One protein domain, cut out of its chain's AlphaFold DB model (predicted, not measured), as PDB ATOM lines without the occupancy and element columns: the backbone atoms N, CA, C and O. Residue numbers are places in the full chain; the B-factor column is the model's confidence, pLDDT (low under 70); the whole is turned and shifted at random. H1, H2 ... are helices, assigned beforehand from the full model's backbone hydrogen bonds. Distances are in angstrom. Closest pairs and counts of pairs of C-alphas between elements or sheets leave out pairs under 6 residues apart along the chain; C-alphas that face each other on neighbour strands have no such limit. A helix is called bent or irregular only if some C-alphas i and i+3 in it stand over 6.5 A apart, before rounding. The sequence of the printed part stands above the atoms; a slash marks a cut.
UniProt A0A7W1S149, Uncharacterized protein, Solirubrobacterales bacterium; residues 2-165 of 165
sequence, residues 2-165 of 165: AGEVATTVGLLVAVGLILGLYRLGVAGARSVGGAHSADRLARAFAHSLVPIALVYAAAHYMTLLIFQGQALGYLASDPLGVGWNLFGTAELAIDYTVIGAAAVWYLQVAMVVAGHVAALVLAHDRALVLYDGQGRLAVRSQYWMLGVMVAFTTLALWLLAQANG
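AT A GLANCE: This is residues 2 to 165 of the 165 residues of an uncharacterized protein of Solirubrobacterales bacterium (UniProt A0A7W1S149). H2a, H3 and H4 form an up-and-down bundle. At one end H1 splays off, its residues 2 to 17 sticking out; beyond the other end, H2b and residues 78 to 100 run out and back. The printed part has 164 residues with four named helices, H1 to H4 in order along the chain, and no named strand; the class is all helix, with 130 of the 164 printed residues in the helices, and the whole is loose, with a radius of gyration of the C-alphas of 21.7 A, spanning 69 by 42 by 30 A.

HOW THE PARTS SIT: H1, residues 2 to 31, touches H4, residues 135 to 164, with its residues 21 to 29 alone, and their closest C-alphas are those of Ala 29 and Ser 141, 6.0 A apart. H2, residues 38 to 77, by its hydrogen bonds assigned as one helix, is bent, with C-alphas 60 and 63 7.3 A apart; arm H2a, residues 38 to 60, is irregular, with C-alphas 44 and 47 7.2 A apart, and stands at a steep 58 degrees to H2b, residues 63 to 77. H2a touches H3, residues 101 to 130, closest at C-alphas Ser 48 and Ala 119, 4.8 A. H3 and H4 form a hairpin at a shallow 21 degrees. O i to N i+4 pairs are all within hydrogen-bond range in H1 and H3, 13 of 19 in H2a, 8 of 11 in H2b, 24 of 26 in H4.

IN THESE COORDINATES: Find C-alpha 2 at (174.920, 117.688, 185.721); H1 runs 42.6 A from there, H3 43.3 A, and H4 43.1 A to C-alpha 164 at (162.680, 138.397, 183.685).

THE WHOLE: The printed part has no cut; the H2 to H3 link is long; pLDDT is under 70 in 39 residues, among them 25 to 42.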
ATOM      1  N   ALA A   2     175.031 117.075 187.066       70.81
ATOM      2  CA  ALA A   2     174.920 117.688 185.721       70.81
ATOM      3  C   ALA A   2     174.549 119.191 185.732       70.81
ATOM      4  O   ALA A   2     175.107 119.967 184.959       70.81
ATOM      5  N   GLY A   3     173.670 119.619 186.647       76.75
ATOM      6  CA  GLY A   3     173.285 121.031 186.792       76.75
ATOM      7  C   GLY A   3     174.395 121.936 187.342       76.75
ATOM      8  O   GLY A   3     174.546 123.058 186.878       76.75
ATOM      9  N   GLU A   4     175.213 121.437 188.273       83.12
ATOM     10  CA  GLU A   4     176.334 122.187 188.878       83.12
ATOM     11  C   GLU A   4     177.489 122.384 187.890       83.12
ATOM     12  O   GLU A   4     178.151 123.422 187.871       83.12
ATOM     13  N   VAL A   5     177.718 121.385 187.034       85.69
ATOM     14  CA  VAL A   5     178.692 121.493 185.946       85.69
ATOM     15  C   VAL A   5     178.212 122.523 184.923       85.69
ATOM     16  O   VAL A   5     178.996 123.378 184.517       85.69
ATOM     17  N   ALA A   6     176.928 122.505 184.552       85.50
ATOM     18  CA  ALA A   6     176.363 123.472 183.613       85.50
ATOM     19  C   ALA A   6     176.442 124.919 184.132       85.50
ATOM     20  O   ALA A   6     176.841 125.808 183.380       85.50
ATOM     21  N   THR A   7     176.137 125.166 185.410       85.50
ATOM     22  CA  THR A   7     176.268 126.505 186.011       85.50
ATOM     23  C   THR A   7     177.719 126.957 186.105       85.50
ATOM     24  O   THR A   7     178.016 128.102 185.771       85.50
ATOM     25  N   THR A   8     178.641 126.068 186.479       87.75
ATOM     26  CA  THR A   8     180.076 126.394 186.534       87.75
ATOM     27  C   THR A   8     180.623 126.738 185.147       87.75
ATOM     28  O   THR A   8     181.307 127.747 184.978       87.75
ATOM     29  N   VAL A   9     180.285 125.938 184.131       90.12
ATOM     30  CA  VAL A   9     180.668 126.202 182.737       90.12
ATOM     31  C   VAL A   9     180.049 127.511 182.251       90.12
ATOM     32  O   VAL A   9     180.756 128.331 181.669       90.12
ATOM     33  N   GLY A  10     178.769 127.753 182.539       83.69
ATOM     34  CA  GLY A  10     178.089 129.003 182.201       83.69
ATOM     35  C   GLY A  10     178.768 130.229 182.816       83.69
ATOM     36  O   GLY A  10     179.010 131.211 182.114       83.69
ATOM     37  N   LEU A  11     179.155 130.153 184.094       83.00
ATOM     38  CA  LEU A  11     179.883 131.220 184.783       83.00
ATOM     39  C   LEU A  11     181.241 131.491 184.122       83.00
ATOM     40  O   LEU A  11     181.574 132.643 183.844       83.00
ATOM     41  N   LEU A  12     182.013 130.440 183.829       89.69
ATOM     42  CA  LEU A  12     183.315 130.567 183.169       89.69
ATOM     43  C   LEU A  12     183.189 131.179 181.768       89.69
ATOM     44  O   LEU A  12     183.989 132.042 181.404       89.69
ATOM     45  N   VAL A  13     182.170 130.778 181.004       86.44
ATOM     46  CA  VAL A  13     181.874 131.348 179.683       86.44
ATOM     47  C   VAL A  13     181.508 132.827 179.800       86.44
ATOM     48  O   VAL A  13     182.051 133.637 179.053       86.44
ATOM     49  N   ALA A  14     180.652 133.204 180.753       76.81
ATOM     50  CA  ALA A  14     180.262 134.596 180.968       76.81
ATOM     51  C   ALA A  14     181.464 135.478 181.346       76.81
ATOM     52  O   ALA A  14     181.684 136.527 180.738       76.81
ATOM     53  N   VAL A  15     182.295 135.022 182.291       82.75
ATOM     54  CA  VAL A  15     183.531 135.717 182.685       82.75
ATOM     55  C   VAL A  15     184.486 135.837 181.496       82.75
ATOM     56  O   VAL A  15     185.009 136.920 181.228       82.75
ATOM     57  N   GLY A  16     184.681 134.752 180.742       84.31
ATOM     58  CA  GLY A  16     185.515 134.741 179.542       84.31
ATOM     59  C   GLY A  16     185.024 135.714 178.470       84.31
ATOM     60  O   GLY A  16     185.834 136.419 177.870       84.31
ATOM     61  N   LEU A  17     183.710 135.813 178.268       80.19
ATOM     62  CA  LEU A  17     183.089 136.715 177.300       80.19
ATOM     63  C   LEU A  17     183.261 138.187 177.700       80.19
ATOM     64  O   LEU A  17     183.659 138.999 176.864       80.19
ATOM     65  N   ILE A  18     183.059 138.525 178.977       75.75
ATOM     66  CA  ILE A  18     183.287 139.882 179.504       75.75
ATOM     67  C   ILE A  18     184.762 140.275 179.361       75.75
ATOM     68  O   ILE A  18     185.074 141.356 178.855       75.75
ATOM     69  N   LEU A  19     185.683 139.388 179.752       77.88
ATOM     70  CA  LEU A  19     187.121 139.615 179.596       77.88
ATOM     71  C   LEU A  19     187.514 139.749 178.121       77.88
ATOM     72  O   LEU A  19     188.329 140.605 177.778       77.88
ATOM     73  N   GLY A  20     186.925 138.933 177.246       79.31
ATOM     74  CA  GLY A  20     187.116 138.991 175.802       79.31
ATOM     75  C   GLY A  20     186.712 140.348 175.234       79.31
ATOM     76  O   GLY A  20     187.544 141.014 174.621       79.31
ATOM     77  N   LEU A  21     185.483 140.796 175.508       74.81
ATOM     78  CA  LEU A  21     184.967 142.105 175.087       74.81
ATOM     79  C   LEU A  21     185.831 143.255 175.609       74.81
ATOM     80  O   LEU A  21     186.192 144.151 174.845       74.81
ATOM     81  N   TYR A  22     186.232 143.203 176.880       69.88
ATOM     82  CA  TYR A  22     187.117 144.204 177.469       69.88
ATOM     83  C   TYR A  22     188.472 144.269 176.752       69.88
ATOM     84  O   TYR A  22     188.929 145.348 176.369       69.88
ATOM     85  N   ARG A  23     189.110 143.117 176.505       74.62
ATOM     86  CA  ARG A  23     190.389 143.058 175.781       74.62
ATOM     87  C   ARG A  23     190.256 143.515 174.335       74.62
ATOM     88  O   ARG A  23     191.179 144.149 173.838       74.62
ATOM     89  N   LEU A  24     189.128 143.241 173.684       74.38
ATOM     90  CA  LEU A  24     188.816 143.720 172.335       74.38
ATOM     91  C   LEU A  24     188.682 145.254 172.323       74.38
ATOM     92  O   LEU A  24     189.264 145.927 171.470       74.38
ATOM     93  N   GLY A  25     188.032 145.814 173.347       66.06
ATOM     94  CA  GLY A  25     187.991 147.250 173.622       66.06
ATOM     95  C   GLY A  25     189.390 147.863 173.753       66.06
ATOM     96  O   GLY A  25     189.724 148.804 173.036       66.06
ATOM     97  N   VAL A  26     190.252 147.277 174.589       67.62
ATOM     98  CA  VAL A  26     191.645 147.727 174.770       67.62
ATOM     99  C   VAL A  26     192.472 147.568 173.487       67.62
ATOM    100  O   VAL A  26     193.254 148.455 173.144       67.62
ATOM    101  N   ALA A  27     192.306 146.462 172.758       69.31
ATOM    102  CA  ALA A  27     193.037 146.182 171.526       69.31
ATOM    103  C   ALA A  27     192.701 147.183 170.414       69.31
ATOM    104  O   ALA A  27     193.614 147.690 169.764       69.31
ATOM    105  N   GLY A  28     191.424 147.520 170.219       64.19
ATOM    106  CA  GLY A  28     191.069 148.547 169.239       64.19
ATOM    107  C   GLY A  28     191.373 149.968 169.713       64.19
ATOM    108  O   GLY A  28     191.767 150.799 168.908       64.19
ATOM    109  N   ALA A  29     191.356 150.254 171.018       61.50
ATOM    110  CA  ALA A  29     191.871 151.532 171.511       61.50
ATOM    111  C   ALA A  29     193.391 151.670 171.262       61.50
ATOM    112  O   ALA A  29     193.873 152.758 170.964       61.50
ATOM    113  N   ARG A  30     194.139 150.557 171.291       64.88
ATOM    114  CA  ARG A  30     195.558 150.501 170.902       64.88
ATOM    115  C   ARG A  30     195.772 150.645 169.388       64.88
ATOM    116  O   ARG A  30     196.794 151.194 168.987       64.88
ATOM    117  N   SER A  31     194.843 150.172 168.552       61.56
ATOM    118  CA  SER A  31     194.941 150.301 167.087       61.56
ATOM    119  C   SER A  31     194.708 151.730 166.590       61.56
ATOM    120  O   SER A  31     195.106 152.059 165.473       61.56
ATOM    121  N   VAL A  32     194.118 152.596 167.423       56.75
ATOM    122  CA  VAL A  32     193.928 154.013 167.103       56.75
ATOM    123  C   VAL A  32     195.264 154.770 167.044       56.75
ATOM    124  O   VAL A  32     195.401 155.613 166.166       56.75
ATOM    125  N   GLY A  33     196.284 154.398 167.828       49.16
ATOM    126  CA  GLY A  33     197.631 154.994 167.788       49.16
ATOM    127  C   GLY A  33     197.954 155.892 168.992       49.16
ATOM    128  O   GLY A  33     197.079 156.215 169.782       49.16
ATOM    129  N   GLY A  34     199.229 156.274 169.138       52.06
ATOM    130  CA  GLY A  34     199.802 156.870 170.356       52.06
ATOM    131  C   GLY A  34     200.561 155.799 171.142       52.06
ATOM    132  O   GLY A  34     200.026 154.721 171.376       52.06
ATOM    133  N   ALA A  35     201.833 156.027 171.478       57.84
ATOM    134  CA  ALA A  35     202.771 155.023 172.010       57.84
ATOM    135  C   ALA A  35     202.458 154.557 173.453       57.84
ATOM    136  O   ALA A  35     203.322 154.514 174.328       57.84
ATOM    137  N   HIS A  36     201.203 154.231 173.739       62.06
ATOM    138  CA  HIS A  36     200.727 153.775 175.029       62.06
ATOM    139  C   HIS A  36     200.619 152.250 175.046       62.06
ATOM    140  O   HIS A  36     200.094 151.617 174.128       62.06
ATOM    141  N   SER A  37     201.134 151.635 176.111       67.94
ATOM    142  CA  SER A  37     200.977 150.200 176.326       67.94
ATOM    143  C   SER A  37     199.509 149.854 176.598       67.94
ATOM    144  O   SER A  37     198.787 150.631 177.230       67.94
ATOM    145  N   ALA A  38     199.079 148.666 176.157       63.19
ATOM    146  CA  ALA A  38     197.722 148.155 176.380       63.19
ATOM    147  C   ALA A  38     197.320 148.223 177.864       63.19
ATOM    148  O   ALA A  38     196.215 148.647 178.183       63.19
ATOM    149  N   ASP A  39     198.251 147.916 178.768       65.25
ATOM    150  CA  ASP A  39     198.039 147.977 180.217       65.25
ATOM    151  C   ASP A  39     197.788 149.392 180.745       65.25
ATOM    152  O   ASP A  39     197.035 149.583 181.700       65.25
ATOM    153  N   ARG A  40     198.427 150.406 180.147       68.25
ATOM    154  CA  ARG A  40     198.230 151.803 180.547       68.25
ATOM    155  C   ARG A  40     196.850 152.292 180.115       68.25
ATOM    156  O   ARG A  40     196.188 152.957 180.904       68.25
ATOM    157  N   LEU A  41     196.403 151.910 178.918       65.75
ATOM    158  CA  LEU A  41     195.040 152.174 178.452       65.75
ATOM    159  C   LEU A  41     194.004 151.424 179.295       65.75
ATOM    160  O   LEU A  41     193.050 152.032 179.766       65.75
ATOM    161  N   ALA A  42     194.220 150.132 179.542       66.19
ATOM    162  CA  ALA A  42     193.332 149.301 180.349       66.19
ATOM    163  C   ALA A  42     193.082 149.920 181.734       66.19
ATOM    164  O   ALA A  42     191.933 150.129 182.124       66.19
ATOM    165  N   ARG A  43     194.152 150.316 182.440       71.25
ATOM    166  CA  ARG A  43     194.039 151.009 183.732       71.25
ATOM    167  C   ARG A  43     193.380 152.379 183.617       71.25
ATOM    168  O   ARG A  43     192.602 152.747 184.489       71.25
ATOM    169  N   ALA A  44     193.680 153.131 182.559       69.38
ATOM    170  CA  ALA A  44     193.120 154.463 182.364       69.38
ATOM    171  C   ALA A  44     191.604 154.437 182.132       69.38
ATOM    172  O   ALA A  44     190.936 155.333 182.625       69.38
ATOM    173  N   PHE A  45     191.074 153.432 181.433       70.44
ATOM    174  CA  PHE A  45     189.642 153.302 181.142       70.44
ATOM    175  C   PHE A  45     188.889 152.400 182.133       70.44
ATOM    176  O   PHE A  45     187.671 152.310 182.069       70.44
ATOM    177  N   ALA A  46     189.563 151.745 183.081       74.44
ATOM    178  CA  ALA A  46     188.901 150.856 184.040       74.44
ATOM    179  C   ALA A  46     187.786 151.562 184.837       74.44
ATOM    180  O   ALA A  46     186.729 150.980 185.073       74.44
ATOM    181  N   HIS A  47     187.987 152.834 185.200       79.75
ATOM    182  CA  HIS A  47     186.999 153.600 185.960       79.75
ATOM    183  C   HIS A  47     185.706 153.867 185.176       79.75
ATOM    184  O   HIS A  47     184.660 154.063 185.788       79.75
ATOM    185  N   SER A  48     185.741 153.876 183.838       79.69
ATOM    186  CA  SER A  48     184.540 154.124 183.036       79.69
ATOM    187  C   SER A  48     183.611 152.913 182.990       79.69
ATOM    188  O   SER A  48     182.457 153.059 182.612       79.69
ATOM    189  N   LEU A  49     184.067 151.732 183.422       77.56
ATOM    190  CA  LEU A  49     183.229 150.535 183.553       77.56
ATOM    191  C   LEU A  49     182.480 150.469 184.888       77.56
ATOM    192  O   LEU A  49     181.501 149.734 185.002       77.56
ATOM    193  N   VAL A  50     182.913 151.236 185.892       85.31
ATOM    194  CA  VAL A  50     182.307 151.234 187.232       85.31
ATOM    195  C   VAL A  50     180.811 151.579 187.191       85.31
ATOM    196  O   VAL A  50     180.039 150.834 187.797       85.31
ATOM    197  N   PRO A  51     180.353 152.614 186.453       85.25
ATOM    198  CA  PRO A  51     178.926 152.905 186.342       85.25
ATOM    199  C   PRO A  51     178.125 151.745 185.745       85.25
ATOM    200  O   PRO A  51     177.040 151.459 186.238       85.25
ATOM    201  N   ILE A  52     178.669 151.049 184.736       84.19
ATOM    202  CA  ILE A  52     178.014 149.898 184.087       84.19
ATOM    203  C   ILE A  52     177.794 148.777 185.105       84.19
ATOM    204  O   ILE A  52     176.679 148.279 185.249       84.19
ATOM    205  N   ALA A  53     178.850 148.405 185.833       83.75
ATOM    206  CA  ALA A  53     178.781 147.354 186.842       83.75
ATOM    207  C   ALA A  53     177.788 147.705 187.962       83.75
ATOM    208  O   ALA A  53     176.987 146.860 188.366       83.75
ATOM    209  N   LEU A  54     177.808 148.960 188.424       88.75
ATOM    210  CA  LEU A  54     176.924 149.448 189.478       88.75
ATOM    211  C   LEU A  54     175.451 149.368 189.067       88.75
ATOM    212  O   LEU A  54     174.647 148.796 189.801       88.75
ATOM    213  N   VAL A  55     175.088 149.916 187.901       89.50
ATOM    214  CA  VAL A  55     173.679 149.920 187.478       89.50
ATOM    215  C   VAL A  55     173.183 148.531 187.117       89.50
ATOM    216  O   VAL A  55     172.014 148.248 187.346       89.50
ATOM    217  N   TYR A  56     174.046 147.654 186.597       85.62
ATOM    218  CA  TYR A  56     173.667 146.272 186.319       85.62
ATOM    219  C   TYR A  56     173.333 145.527 187.614       85.62
ATOM    220  O   TYR A  56     172.265 144.930 187.713       85.62
ATOM    221  N   ALA A  57     174.196 145.627 188.633       87.69
ATOM    222  CA  ALA A  57     173.920 145.049 189.944       87.69
ATOM    223  C   ALA A  57     172.629 145.629 190.542       87.69
ATOM    224  O   ALA A  57     171.761 144.883 190.988       87.69
ATOM    225  N   ALA A  58     172.463 146.952 190.490       89.44
ATOM    226  CA  ALA A  58     171.280 147.607 191.025       89.44
ATOM    227  C   ALA A  58     169.993 147.180 190.296       89.44
ATOM    228  O   ALA A  58     169.029 146.814 190.958       89.44
ATOM    229  N   ALA A  59     169.982 147.153 188.958       89.00
ATOM    230  CA  ALA A  59     168.830 146.721 188.165       89.00
ATOM    231  C   ALA A  59     168.480 145.244 188.408       89.00
ATOM    232  O   ALA A  59     167.303 144.891 188.488       89.00
ATOM    233  N   HIS A  60     169.493 144.388 188.569       86.44
ATOM    234  CA  HIS A  60     169.308 142.963 188.825       86.44
ATOM    235  C   HIS A  60     168.713 142.693 190.214       86.44
ATOM    236  O   HIS A  60     167.766 141.924 190.344       86.44
ATOM    237  N   TYR A  61     169.217 143.366 191.252       88.19
ATOM    238  CA  TYR A  61     168.746 143.191 192.631       88.19
ATOM    239  C   TYR A  61     167.571 144.106 193.008       88.19
ATOM    240  O   TYR A  61     167.109 144.075 194.147       88.19
ATOM    241  N   MET A  62     167.058 144.910 192.076       89.69
ATOM    242  CA  MET A  62     165.993 145.879 192.338       89.69
ATOM    243  C   MET A  62     164.707 145.217 192.842       89.69
ATOM    244  O   MET A  62     164.146 145.645 193.847       89.69
ATOM    245  N   THR A  63     164.234 144.167 192.169       88.31
ATOM    246  CA  THR A  63     163.011 143.448 192.564       88.31
ATOM    247  C   THR A  63     163.189 142.757 193.906       88.31
ATOM    248  O   THR A  63     162.298 142.816 194.751       88.31
ATOM    249  N   LEU A  64     164.369 142.176 194.138       88.50
ATOM    250  CA  LEU A  64     164.743 141.610 195.428       88.50
ATOM    251  C   LEU A  64     164.635 142.669 196.530       88.50
ATOM    252  O   LEU A  64     163.986 142.426 197.540       88.50
ATOM    253  N   LEU A  65     165.204 143.855 196.310       87.69
ATOM    254  CA  LEU A  65     165.152 144.962 197.259       87.69
ATOM    255  C   LEU A  65     163.715 145.441 197.508       87.69
ATOM    256  O   LEU A  65     163.359 145.697 198.651       87.69
ATOM    257  N   ILE A  66     162.882 145.532 196.469       87.06
ATOM    258  CA  ILE A  66     161.484 145.970 196.592       87.06
ATOM    259  C   ILE A  66     160.654 144.956 197.383       87.06
ATOM    260  O   ILE A  66     159.915 145.349 198.278       87.06
ATOM    261  N   PHE A  67     160.754 143.664 197.070       86.75
ATOM    262  CA  PHE A  67     159.898 142.647 197.686       86.75
ATOM    263  C   PHE A  67     160.446 142.160 199.028       86.75
ATOM    264  O   PHE A  67     159.713 142.119 200.012       86.75
ATOM    265  N   GLN A  68     161.741 141.846 199.121       85.38
ATOM    266  CA  GLN A  68     162.346 141.446 200.398       85.38
ATOM    267  C   GLN A  68     162.568 142.635 201.337       85.38
ATOM    268  O   GLN A  68     162.580 142.452 202.550       85.38
ATOM    269  N   GLY A  69     162.673 143.862 200.816       83.50
ATOM    270  CA  GLY A  69     162.701 145.065 201.651       83.50
ATOM    271  C   GLY A  69     161.413 145.265 202.453       83.50
ATOM    272  O   GLY A  69     161.472 145.770 203.570       83.50
ATOM    273  N   GLN A  70     160.263 144.797 201.948       82.31
ATOM    274  CA  GLN A  70     159.012 144.798 202.719       82.31
ATOM    275  C   GLN A  70     159.125 143.916 203.968       82.31
ATOM    276  O   GLN A  70     158.698 144.319 205.049       82.31
ATOM    277  N   ALA A  71     159.797 142.764 203.851       80.56
ATOM    278  CA  ALA A  71     160.022 141.854 204.971       80.56
ATOM    279  C   ALA A  71     160.856 142.486 206.097       80.56
ATOM    280  O   ALA A  71     160.665 142.141 207.262       80.56
ATOM    281  N   LEU A  72     161.724 143.456 205.780       80.38
ATOM    282  CA  LEU A  72     162.479 144.215 206.781       80.38
ATOM    283  C   LEU A  72     161.553 145.013 207.709       80.38
ATOM    284  O   LEU A  72     161.797 145.076 208.910       80.38
ATOM    285  N   GLY A  73     160.475 145.590 207.169       73.69
ATOM    286  CA  GLY A  73     159.474 146.318 207.951       73.69
ATOM    287  C   GLY A  73     158.654 145.410 208.870       73.69
ATOM    288  O   GLY A  73     158.252 145.837 209.951       73.69
ATOM    289  N   TYR A  74     158.434 144.155 208.476       77.88
ATOM    290  CA  TYR A  74     157.730 143.166 209.299       77.88
ATOM    291  C   TYR A  74     158.625 142.673 210.437       77.88
ATOM    292  O   TYR A  74     158.228 142.717 211.598       77.88
ATOM    293  N   LEU A  75     159.873 142.310 210.115       74.50
ATOM    294  CA  LEU A  75     160.872 141.903 211.105       74.50
ATOM    295  C   LEU A  75     161.199 143.027 212.094       74.50
ATOM    296  O   LEU A  75     161.474 142.758 213.255       74.50
ATOM    297  N   ALA A  76     161.159 144.287 211.662       79.25
ATOM    298  CA  ALA A  76     161.327 145.420 212.565       79.25
ATOM    299  C   ALA A  76     160.143 145.587 213.539       79.25
ATOM    300  O   ALA A  76     160.346 146.064 214.654       79.25
ATOM    301  N   SER A  77     158.926 145.199 213.135       79.75
ATOM    302  CA  SER A  77     157.734 145.233 213.996       79.75
ATOM    303  C   SER A  77     157.700 144.112 215.032       79.75
ATOM    304  O   SER A  77     157.272 144.379 216.157       79.75
ATOM    305  N   ASP A  78     158.183 142.916 214.678       78.56
ATOM    306  CA  ASP A  78     158.322 141.767 215.584       78.56
ATOM    307  C   ASP A  78     159.742 141.163 215.555       78.56
ATOM    308  O   ASP A  78     159.951 140.057 215.047       78.56
ATOM    309  N   PRO A  79     160.758 141.861 216.095       76.56
ATOM    310  CA  PRO A  79     162.154 141.431 215.974       76.56
ATOM    311  C   PRO A  79     162.473 140.147 216.748       76.56
ATOM    312  O   PRO A  79     163.464 139.483 216.448       76.56
ATOM    313  N   LEU A  80     161.660 139.805 217.753       80.94
ATOM    314  CA  LEU A  80     161.834 138.619 218.595       80.94
ATOM    315  C   LEU A  80     160.845 137.491 218.252       80.94
ATOM    316  O   LEU A  80     160.945 136.420 218.847       80.94
ATOM    317  N   GLY A  81     159.919 137.703 217.309       73.88
ATOM    318  CA  GLY A  81     158.929 136.698 216.905       73.88
ATOM    319  C   GLY A  81     157.929 136.341 218.010       73.88
ATOM    320  O   GLY A  81     157.470 135.202 218.081       73.88
ATOM    321  N   VAL A  82     157.654 137.276 218.922       80.44
ATOM    322  CA  VAL A  82     156.797 137.070 220.107       80.44
ATOM    323  C   VAL A  82     155.415 137.714 219.943       80.44
ATOM    324  O   VAL A  82     154.674 137.837 220.918       80.44
ATOM    325  N   GLY A  83     155.060 138.127 218.722       72.19
ATOM    326  CA  GLY A  83     153.791 138.776 218.400       72.19
ATOM    327  C   GLY A  83     153.784 140.275 218.696       72.19
ATOM    328  O   GLY A  83     152.718 140.863 218.892       72.19
ATOM    329  N   TRP A  84     154.956 140.911 218.784       77.19
ATOM    330  CA  TRP A  84     155.021 142.365 218.910       77.19
ATOM    331  C   TRP A  84     154.581 143.019 217.602       77.19
ATOM    332  O   TRP A  84     154.931 142.572 216.520       77.19
ATOM    333  N   ASN A  85     153.802 144.093 217.695       77.12
ATOM    334  CA  ASN A  85     153.367 144.848 216.526       77.12
ATOM    335  C   ASN A  85     153.748 146.322 216.674       77.12
ATOM    336  O   ASN A  85     152.889 147.203 216.692       77.12
ATOM    337  N   LEU A  86     155.051 146.577 216.845       75.75
ATOM    338  CA  LEU A  86     155.579 147.899 217.207       75.75
ATOM    339  C   LEU A  86     155.198 148.996 216.203       75.75
ATOM    340  O   LEU A  86     154.949 150.127 216.614       75.75
ATOM    341  N   PHE A  87     155.112 148.666 214.910       76.25
ATOM    342  CA  PHE A  87     154.756 149.617 213.850       76.25
ATOM    343  C   PHE A  87     153.439 149.283 213.139       76.25
ATOM    344  O   PHE A  87     153.130 149.879 212.111       76.25
ATOM    345  N   GLY A  88     152.647 148.340 213.658       73.12
ATOM    346  CA  GLY A  88     151.388 147.941 213.019       73.12
ATOM    347  C   GLY A  88     151.552 147.021 211.799       73.12
ATOM    348  O   GLY A  88     150.552 146.666 211.182       73.12
ATOM    349  N   THR A  89     152.782 146.635 211.441       73.88
ATOM    350  CA  THR A  89     153.107 145.908 210.203       73.88
ATOM    351  C   THR A  89     153.433 144.423 210.389       73.88
ATOM    352  O   THR A  89     153.722 143.762 209.398       73.88
ATOM    353  N   ALA A  90     153.390 143.880 211.610       67.56
ATOM    354  CA  ALA A  90     153.829 142.504 211.889       67.56
ATOM    355  C   ALA A  90     153.028 141.417 211.141       67.56
ATOM    356  O   ALA A  90     153.574 140.363 210.835       67.56
ATOM    357  N   GLU A  91     151.756 141.679 210.817       67.88
ATOM    358  CA  GLU A  91     150.873 140.718 210.129       67.88
ATOM    359  C   GLU A  91     150.693 140.990 208.626       67.88
ATOM    360  O   GLU A  91     149.889 140.339 207.958       67.88
ATOM    361  N   LEU A  92     151.423 141.958 208.067       68.50
ATOM    362  CA  LEU A  92     151.372 142.231 206.633       68.50
ATOM    363  C   LEU A  92     152.167 141.170 205.855       68.50
ATOM    364  O   LEU A  92     153.237 140.732 206.273       68.50
ATOM    365  N   ALA A  93     151.645 140.771 204.697       72.81
ATOM    366  CA  ALA A  93     152.334 139.900 203.748       72.81
ATOM    367  C   ALA A  93     153.005 140.727 202.644       72.81
ATOM    368  O   ALA A  93     152.541 141.828 202.343       72.81
ATOM    369  N   ILE A  94     154.054 140.175 202.017       77.69
ATOM    370  CA  ILE A  94     154.730 140.820 200.881       77.69
ATOM    371  C   ILE A  94     153.700 141.092 199.783       77.69
ATOM    372  O   ILE A  94     153.109 140.170 199.217       77.69
ATOM    373  N   ASP A  95     153.521 142.366 199.466       80.38
ATOM    374  CA  ASP A  95     152.663 142.816 198.392       80.38
ATOM    375  C   ASP A  95     153.435 142.782 197.069       80.38
ATOM    376  O   ASP A  95     154.269 143.643 196.762       80.38
ATOM    377  N   TYR A  96     153.140 141.759 196.268       80.56
ATOM    378  CA  TYR A  96     153.670 141.605 194.914       80.56
ATOM    379  C   TYR A  96     152.983 142.517 193.886       80.56
ATOM    380  O   TYR A  96     153.435 142.596 192.746       80.56
ATOM    381  N   THR A  97     151.914 143.222 194.266       84.50
ATOM    382  CA  THR A  97     151.185 144.153 193.392       84.50
ATOM    383  C   THR A  97     151.725 145.581 193.452       84.50
ATOM    384  O   THR A  97     151.376 146.394 192.597       84.50
ATOM    385  N   VAL A  98     152.644 145.869 194.385       85.44
ATOM    386  CA  VAL A  98     153.258 147.196 194.570       85.44
ATOM    387  C   VAL A  98     153.913 147.741 193.295       85.44
ATOM    388  O   VAL A  98     153.947 148.950 193.071       85.44
ATOM    389  N   ILE A  99     154.432 146.857 192.437       87.44
ATOM    390  CA  ILE A  99     155.008 147.217 191.144       87.44
ATOM    391  C   ILE A  99     154.691 146.142 190.104       87.44
ATOM    392  O   ILE A  99     154.995 144.964 190.274       87.44
ATOM    393  N   GLY A 100     154.074 146.552 188.996       87.69
ATOM    394  CA  GLY A 100     153.773 145.646 187.890       87.69
ATOM    395  C   GLY A 100     155.024 145.251 187.099       87.69
ATOM    396  O   GLY A 100     155.974 146.029 186.990       87.69
ATOM    397  N   ALA A 101     154.991 144.078 186.461       86.00
ATOM    398  CA  ALA A 101     156.102 143.559 185.652       86.00
ATOM    399  C   ALA A 101     156.572 144.539 184.557       86.00
ATOM    400  O   ALA A 101     157.770 144.703 184.336       86.00
ATOM    401  N   ALA A 102     155.640 145.256 183.917       88.12
ATOM    402  CA  ALA A 102     155.981 146.279 182.930       88.12
ATOM    403  C   ALA A 102     156.777 147.438 183.554       88.12
ATOM    404  O   ALA A 102     157.781 147.868 182.993       88.12
ATOM    405  N   ALA A 103     156.371 147.922 184.732       88.31
ATOM    406  CA  ALA A 103     157.067 149.002 185.429       88.31
ATOM    407  C   ALA A 103     158.468 148.572 185.889       88.31
ATOM    408  O   ALA A 103     159.416 149.339 185.727       88.31
ATOM    409  N   VAL A 104     158.615 147.333 186.381       89.81
ATOM    410  CA  VAL A 104     159.926 146.731 186.679       89.81
ATOM    411  C   VAL A 104     160.819 146.766 185.442       89.81
ATOM    412  O   VAL A 104     161.935 147.275 185.514       89.81
ATOM    413  N   TRP A 105     160.313 146.292 184.301       87.88
ATOM    414  CA  TRP A 105     161.067 146.276 183.050       87.88
ATOM    415  C   TRP A 105     161.522 147.680 182.635       87.88
ATOM    416  O   TRP A 105     162.712 147.895 182.410       87.88
ATOM    417  N   TYR A 106     160.609 148.658 182.594       91.38
ATOM    418  CA  TYR A 106     160.950 150.032 182.211       91.38
ATOM    419  C   TYR A 106     161.991 150.652 183.147       91.38
ATOM    420  O   TYR A 106     162.919 151.312 182.678       91.38
ATOM    421  N   LEU A 107     161.868 150.427 184.458       92.50
ATOM    422  CA  LEU A 107     162.792 150.980 185.442       92.50
ATOM    423  C   LEU A 107     164.186 150.351 185.315       92.50
ATOM    424  O   LEU A 107     165.180 151.075 185.289       92.50
ATOM    425  N   GLN A 108     164.271 149.030 185.142       90.06
ATOM    426  CA  GLN A 108     165.551 148.354 184.918       90.06
ATOM    427  C   GLN A 108     166.216 148.812 183.613       90.06
ATOM    428  O   GLN A 108     167.415 149.092 183.603       90.06
ATOM    429  N   VAL A 109     165.451 148.957 182.525       90.19
ATOM    430  CA  VAL A 109     165.961 149.499 181.255       90.19
ATOM    431  C   VAL A 109     166.483 150.924 181.447       90.19
ATOM    432  O   VAL A 109     167.598 151.225 181.021       90.19
ATOM    433  N   ALA A 110     165.730 151.788 182.131       92.38
ATOM    434  CA  ALA A 110     166.145 153.162 182.404       92.38
ATOM    435  C   ALA A 110     167.451 153.222 183.215       92.38
ATOM    436  O   ALA A 110     168.351 153.989 182.867       92.38
ATOM    437  N   MET A 111     167.597 152.379 184.244       91.12
ATOM    438  CA  MET A 111     168.827 152.277 185.039       91.12
ATOM    439  C   MET A 111     170.025 151.844 184.189       91.12
ATOM    440  O   MET A 111     171.088 152.467 184.257       91.12
ATOM    441  N   VAL A 112     169.855 150.807 183.361       88.31
ATOM    442  CA  VAL A 112     170.914 150.305 182.474       88.31
ATOM    443  C   VAL A 112     171.352 151.392 181.497       88.31
ATOM    444  O   VAL A 112     172.550 151.662 181.390       88.31
ATOM    445  N   VAL A 113     170.406 152.058 180.830       89.31
ATOM    446  CA  VAL A 113     170.702 153.141 179.879       89.31
ATOM    447  C   VAL A 113     171.427 154.294 180.575       89.31
ATOM    448  O   VAL A 113     172.464 154.740 180.085       89.31
ATOM    449  N   ALA A 114     170.950 154.737 181.742       91.56
ATOM    450  CA  ALA A 114     171.571 155.829 182.490       91.56
ATOM    451  C   ALA A 114     173.030 155.522 182.877       91.56
ATOM    452  O   ALA A 114     173.908 156.367 182.695       91.56
ATOM    453  N   GLY A 115     173.320 154.304 183.350       89.19
ATOM    454  CA  GLY A 115     174.692 153.920 183.693       89.19
ATOM    455  C   GLY A 115     175.618 153.810 182.483       89.19
ATOM    456  O   GLY A 115     176.784 154.188 182.580       89.19
ATOM    457  N   HIS A 116     175.112 153.370 181.327       87.81
ATOM    458  CA  HIS A 116     175.896 153.341 180.087       87.81
ATOM    459  C   HIS A 116     176.190 154.755 179.570       87.81
ATOM    460  O   HIS A 116     177.310 155.030 179.142       87.81
ATOM    461  N   VAL A 117     175.235 155.685 179.679       89.19
ATOM    462  CA  VAL A 117     175.474 157.103 179.367       89.19
ATOM    463  C   VAL A 117     176.545 157.687 180.294       89.19
ATOM    464  O   VAL A 117     177.495 158.297 179.810       89.19
ATOM    465  N   ALA A 118     176.462 157.444 181.606       88.19
ATOM    466  CA  ALA A 118     177.477 157.902 182.559       88.19
ATOM    467  C   ALA A 118     178.870 157.316 182.259       88.19
ATOM    468  O   ALA A 118     179.874 158.030 182.276       88.19
ATOM    469  N   ALA A 119     178.933 156.025 181.924       85.12
ATOM    470  CA  ALA A 119     180.155 155.356 181.496       85.12
ATOM    471  C   ALA A 119     180.744 155.967 180.215       85.12
ATOM    472  O   ALA A 119     181.961 156.134 180.117       85.12
ATOM    473  N   LEU A 120     179.891 156.337 179.253       83.81
ATOM    474  CA  LEU A 120     180.305 156.971 178.003       83.81
ATOM    475  C   LEU A 120     180.916 158.347 178.256       83.81
ATOM    476  O   LEU A 120     181.964 158.651 177.695       83.81
ATOM    477  N   VAL A 121     180.293 159.149 179.124       85.69
ATOM    478  CA  VAL A 121     180.804 160.470 179.522       85.69
ATOM    479  C   VAL A 121     182.174 160.334 180.189       85.69
ATOM    480  O   VAL A 121     183.134 160.957 179.750       85.69
ATOM    481  N   LEU A 122     182.315 159.431 181.166       84.75
ATOM    482  CA  LEU A 122     183.595 159.179 181.841       84.75
ATOM    483  C   LEU A 122     184.695 158.716 180.879       84.75
ATOM    484  O   LEU A 122     185.853 159.113 181.011       84.75
ATOM    485  N   ALA A 123     184.352 157.855 179.923       77.44
ATOM    486  CA  ALA A 123     185.298 157.385 178.924       77.44
ATOM    487  C   ALA A 123     185.658 158.489 177.911       77.44
ATOM    488  O   ALA A 123     186.816 158.583 177.502       77.44
ATOM    489  N   HIS A 124     184.707 159.358 177.558       80.50
ATOM    490  CA  HIS A 124     184.934 160.520 176.703       80.50
ATOM    491  C   HIS A 124     185.897 161.520 177.349       80.50
ATOM    492  O   HIS A 124     186.927 161.841 176.755       80.50
ATOM    493  N   ASP A 125     185.616 161.936 178.586       81.62
ATOM    494  CA  ASP A 125     186.467 162.859 179.341       81.62
ATOM    495  C   ASP A 125     187.885 162.299 179.470       81.62
ATOM    496  O   ASP A 125     188.883 162.999 179.272       81.62
ATOM    497  N   ARG A 126     187.998 160.988 179.720       78.19
ATOM    498  CA  ARG A 126     189.299 160.335 179.814       78.19
ATOM    499  C   ARG A 126     190.041 160.299 178.482       78.19
ATOM    500  O   ARG A 126     191.254 160.501 178.475       78.19
ATOM    501  N   ALA A 127     189.342 160.051 177.376       72.38
ATOM    502  CA  ALA A 127     189.931 160.064 176.041       72.38
ATOM    503  C   ALA A 127     190.450 161.460 175.663       72.38
ATOM    504  O   ALA A 127     191.541 161.554 175.105       72.38
ATOM    505  N   LEU A 128     189.731 162.531 176.017       76.19
ATOM    506  CA  LEU A 128     190.193 163.906 175.798       76.19
ATOM    507  C   LEU A 128     191.507 164.189 176.536       76.19
ATOM    508  O   LEU A 128     192.441 164.706 175.934       76.19
ATOM    509  N   VAL A 129     191.613 163.770 177.800       78.50
ATOM    510  CA  VAL A 129     192.848 163.925 178.590       78.50
ATOM    511  C   VAL A 129     194.001 163.083 178.029       78.50
ATOM    512  O   VAL A 129     195.158 163.484 178.114       78.50
ATOM    513  N   LEU A 130     193.720 161.895 177.482       71.00
ATOM    514  CA  LEU A 130     194.763 160.992 176.980       71.00
ATOM    515  C   LEU A 130     195.325 161.410 175.611       71.00
ATOM    516  O   LEU A 130     196.496 161.160 175.342       71.00
ATOM    517  N   TYR A 131     194.491 162.001 174.752       68.88
ATOM    518  CA  TYR A 131     194.819 162.357 173.364       68.88
ATOM    519  C   TYR A 131     194.982 163.870 173.151       68.88
ATOM    520  O   TYR A 131     194.798 164.365 172.033       68.88
ATOM    521  N   ASP A 132     195.313 164.600 174.217       63.72
ATOM    522  CA  ASP A 132     195.434 166.054 174.192       63.72
ATOM    523  C   ASP A 132     196.405 166.515 173.080       63.72
ATOM    524  O   ASP A 132     197.507 165.985 172.921       63.72
ATOM    525  N   GLY A 133     195.952 167.445 172.233       58.91
ATOM    526  CA  GLY A 133     196.690 167.929 171.054       58.91
ATOM    527  C   GLY A 133     196.576 167.098 169.760       58.91
ATOM    528  O   GLY A 133     197.103 167.517 168.728       58.91
ATOM    529  N   GLN A 134     195.864 165.961 169.746       66.25
ATOM    530  CA  GLN A 134     195.699 165.104 168.557       66.25
ATOM    531  C   GLN A 134     194.222 164.807 168.227       66.25
ATOM    532  O   GLN A 134     193.796 163.654 168.156       66.25
ATOM    533  N   GLY A 135     193.426 165.846 167.947       60.38
ATOM    534  CA  GLY A 135     191.966 165.739 167.761       60.38
ATOM    535  C   GLY A 135     191.481 164.667 166.765       60.38
ATOM    536  O   GLY A 135     190.424 164.072 166.957       60.38
ATOM    537  N   ARG A 136     192.272 164.325 165.737       62.91
ATOM    538  CA  ARG A 136     191.930 163.262 164.767       62.91
ATOM    539  C   ARG A 136     192.001 161.847 165.364       62.91
ATOM    540  O   ARG A 136     191.263 160.964 164.933       62.91
ATOM    541  N   LEU A 137     192.871 161.640 166.353       64.19
ATOM    542  CA  LEU A 137     192.999 160.397 167.119       64.19
ATOM    543  C   LEU A 137     191.894 160.280 168.178       64.19
ATOM    544  O   LEU A 137     191.313 159.207 168.332       64.19
ATOM    545  N   ALA A 138     191.515 161.397 168.808       62.19
ATOM    546  CA  ALA A 138     190.385 161.454 169.737       62.19
ATOM    547  C   ALA A 138     189.049 161.066 169.070       62.19
ATOM    548  O   ALA A 138     188.277 160.296 169.629       62.19
ATOM    549  N   VAL A 139     188.794 161.515 167.834       66.69
ATOM    550  CA  VAL A 139     187.575 161.128 167.091       66.69
ATOM    551  C   VAL A 139     187.584 159.640 166.710       66.69
ATOM    552  O   VAL A 139     186.555 158.973 166.766       66.69
ATOM    553  N   ARG A 140     188.744 159.067 166.359       69.44
ATOM    554  CA  ARG A 140     188.836 157.629 166.045       69.44
ATOM    555  C   ARG A 140     188.596 156.734 167.261       69.44
ATOM    556  O   ARG A 140     187.951 155.699 167.114       69.44
ATOM    557  N   SER A 141     189.073 157.120 168.444       64.25
ATOM    558  CA  SER A 141     188.828 156.350 169.672       64.25
ATOM    559  C   SER A 141     187.353 156.376 170.094       64.25
ATOM    560  O   SER A 141     186.865 155.390 170.649       64.25
ATOM    561  N   GLN A 142     186.606 157.429 169.736       68.75
ATOM    562  CA  GLN A 142     185.162 157.511 169.982       68.75
ATOM    563  C   GLN A 142     184.345 156.462 169.224       68.75
ATOM    564  O   GLN A 142     183.431 155.892 169.813       68.75
ATOM    565  N   TYR A 143     184.674 156.151 167.964       70.62
ATOM    566  CA  TYR A 143     183.974 155.084 167.231       70.62
ATOM    567  C   TYR A 143     184.125 153.729 167.921       70.62
ATOM    568  O   TYR A 143     183.178 152.947 167.989       70.62
ATOM    569  N   TRP A 144     185.312 153.468 168.468       68.81
ATOM    570  CA  TRP A 144     185.570 152.225 169.178       68.81
ATOM    571  C   TRP A 144     184.841 152.163 170.517       68.81
ATOM    572  O   TRP A 144     184.197 151.165 170.833       68.81
ATOM    573  N   MET A 145     184.870 153.263 171.265       69.19
ATOM    574  CA  MET A 145     184.121 153.414 172.508       69.19
ATOM    575  C   MET A 145     182.612 153.243 172.293       69.19
ATOM    576  O   MET A 145     181.965 152.547 173.070       69.19
ATOM    577  N   LEU A 146     182.063 153.811 171.214       74.75
ATOM    578  CA  LEU A 146     180.658 153.652 170.846       74.75
ATOM    579  C   LEU A 146     180.325 152.187 170.540       74.75
ATOM    580  O   LEU A 146     179.351 151.664 171.072       74.75
ATOM    581  N   GLY A 147     181.152 151.505 169.740       78.50
ATOM    582  CA  GLY A 147     180.956 150.089 169.422       78.50
ATOM    583  C   GLY A 147     180.970 149.195 170.666       78.50
ATOM    584  O   GLY A 147     180.081 148.363 170.841       78.50
ATOM    585  N   VAL A 148     181.929 149.418 171.569       72.31
ATOM    586  CA  VAL A 148     182.011 148.708 172.857       72.31
ATOM    587  C   VAL A 148     180.785 149.000 173.730       72.31
ATOM    588  O   VAL A 148     180.220 148.081 174.317       72.31
ATOM    589  N   MET A 149     180.332 150.256 173.783       77.88
ATOM    590  CA  MET A 149     179.167 150.656 174.577       77.88
ATOM    591  C   MET A 149     177.863 150.040 174.063       77.88
ATOM    592  O   MET A 149     177.044 149.580 174.858       77.88
ATOM    593  N   VAL A 150     177.674 149.988 172.741       79.94
ATOM    594  CA  VAL A 150     176.511 149.340 172.123       79.94
ATOM    595  C   VAL A 150     176.521 147.848 172.436       79.94
ATOM    596  O   VAL A 150     175.515 147.326 172.907       79.94
ATOM    597  N   ALA A 151     177.667 147.177 172.272       80.44
ATOM    598  CA  ALA A 151     177.798 145.759 172.599       80.44
ATOM    599  C   ALA A 151     177.462 145.471 174.073       80.44
ATOM    600  O   ALA A 151     176.704 144.542 174.355       80.44
ATOM    601  N   PHE A 152     177.965 146.287 175.009       74.88
ATOM    602  CA  PHE A 152     177.639 146.136 176.429       74.88
ATOM    603  C   PHE A 152     176.166 146.405 176.730       74.88
ATOM    604  O   PHE A 152     175.556 145.612 177.443       74.88
ATOM    605  N   THR A 153     175.568 147.444 176.143       80.50
ATOM    606  CA  THR A 153     174.142 147.744 176.342       80.50
ATOM    607  C   THR A 153     173.269 146.599 175.833       80.50
ATOM    608  O   THR A 153     172.389 146.127 176.550       80.50
ATOM    609  N   THR A 154     173.522 146.105 174.617       83.81
ATOM    610  CA  THR A 154     172.761 144.992 174.035       83.81
ATOM    611  C   THR A 154     172.900 143.724 174.875       83.81
ATOM    612  O   THR A 154     171.899 143.066 175.149       83.81
ATOM    613  N   LEU A 155     174.114 143.407 175.336       81.75
ATOM    614  CA  LEU A 155     174.353 142.260 176.210       81.75
ATOM    615  C   LEU A 155     173.640 142.413 177.563       81.75
ATOM    616  O   LEU A 155     173.018 141.464 178.031       81.75
ATOM    617  N   ALA A 156     173.698 143.597 178.177       78.25
ATOM    618  CA  ALA A 156     173.054 143.875 179.458       78.25
ATOM    619  C   ALA A 156     171.528 143.737 179.366       78.25
ATOM    620  O   ALA A 156     170.920 143.086 180.214       78.25
ATOM    621  N   LEU A 157     170.920 144.298 178.316       83.19
ATOM    622  CA  LEU A 157     169.483 144.179 178.065       83.19
ATOM    623  C   LEU A 157     169.072 142.732 177.781       83.19
ATOM    624  O   LEU A 157     168.036 142.293 178.273       83.19
ATOM    625  N   TRP A 158     169.886 141.976 177.040       84.62
ATOM    626  CA  TRP A 158     169.635 140.555 176.805       84.62
ATOM    627  C   TRP A 158     169.677 139.746 178.107       84.62
ATOM    628  O   TRP A 158     168.743 139.002 178.389       84.62
ATOM    629  N   LEU A 159     170.704 139.934 178.942       79.50
ATOM    630  CA  LEU A 159     170.804 139.259 180.243       79.50
ATOM    631  C   LEU A 159     169.620 139.592 181.154       79.50
ATOM    632  O   LEU A 159     169.110 138.719 181.849       79.50
ATOM    633  N   LEU A 160     169.180 140.848 181.143       79.19
ATOM    634  CA  LEU A 160     168.029 141.291 181.917       79.19
ATOM    635  C   LEU A 160     166.719 140.676 181.404       79.19
ATOM    636  O   LEU A 160     165.886 140.260 182.202       79.19
ATOM    637  N   ALA A 161     166.550 140.577 180.083       80.06
ATOM    638  CA  ALA A 161     165.401 139.908 179.483       80.06
ATOM    639  C   ALA A 161     165.346 138.426 179.882       80.06
ATOM    640  O   ALA A 161     164.287 137.950 180.272       80.06
ATOM    641  N   GLN A 162     166.489 137.732 179.873       81.06
ATOM    642  CA  GLN A 162     166.584 136.340 180.325       81.06
ATOM    643  C   GLN A 162     166.329 136.174 181.829       81.06
ATOM    644  O   GLN A 162     165.912 135.105 182.251       81.06
ATOM    645  N   ALA A 163     166.602 137.196 182.644       70.94
ATOM    646  CA  ALA A 163     166.317 137.159 184.079       70.94
ATOM    647  C   ALA A 163     164.830 137.393 184.404       70.94
ATOM    648  O   ALA A 163     164.375 136.996 185.473       70.94
ATOM    649  N   ASN A 164     164.093 138.054 183.506       68.88
ATOM    650  CA  ASN A 164     162.680 138.397 183.685       68.88
ATOM    651  C   ASN A 164     161.706 137.474 182.927       68.88
ATOM    652  O   ASN A 164     160.500 137.601 183.138       68.88
ATOM    653  N   GLY A 165     162.197 136.636 182.009       54.84
ATOM    654  CA  GLY A 165     161.406 135.681 181.220       54.84
ATOM    655  C   GLY A 165     161.449 134.279 181.801       54.84
ATOM    656  O   GLY A 165     160.403 133.600 181.719       54.84
TER     657      GLY A 165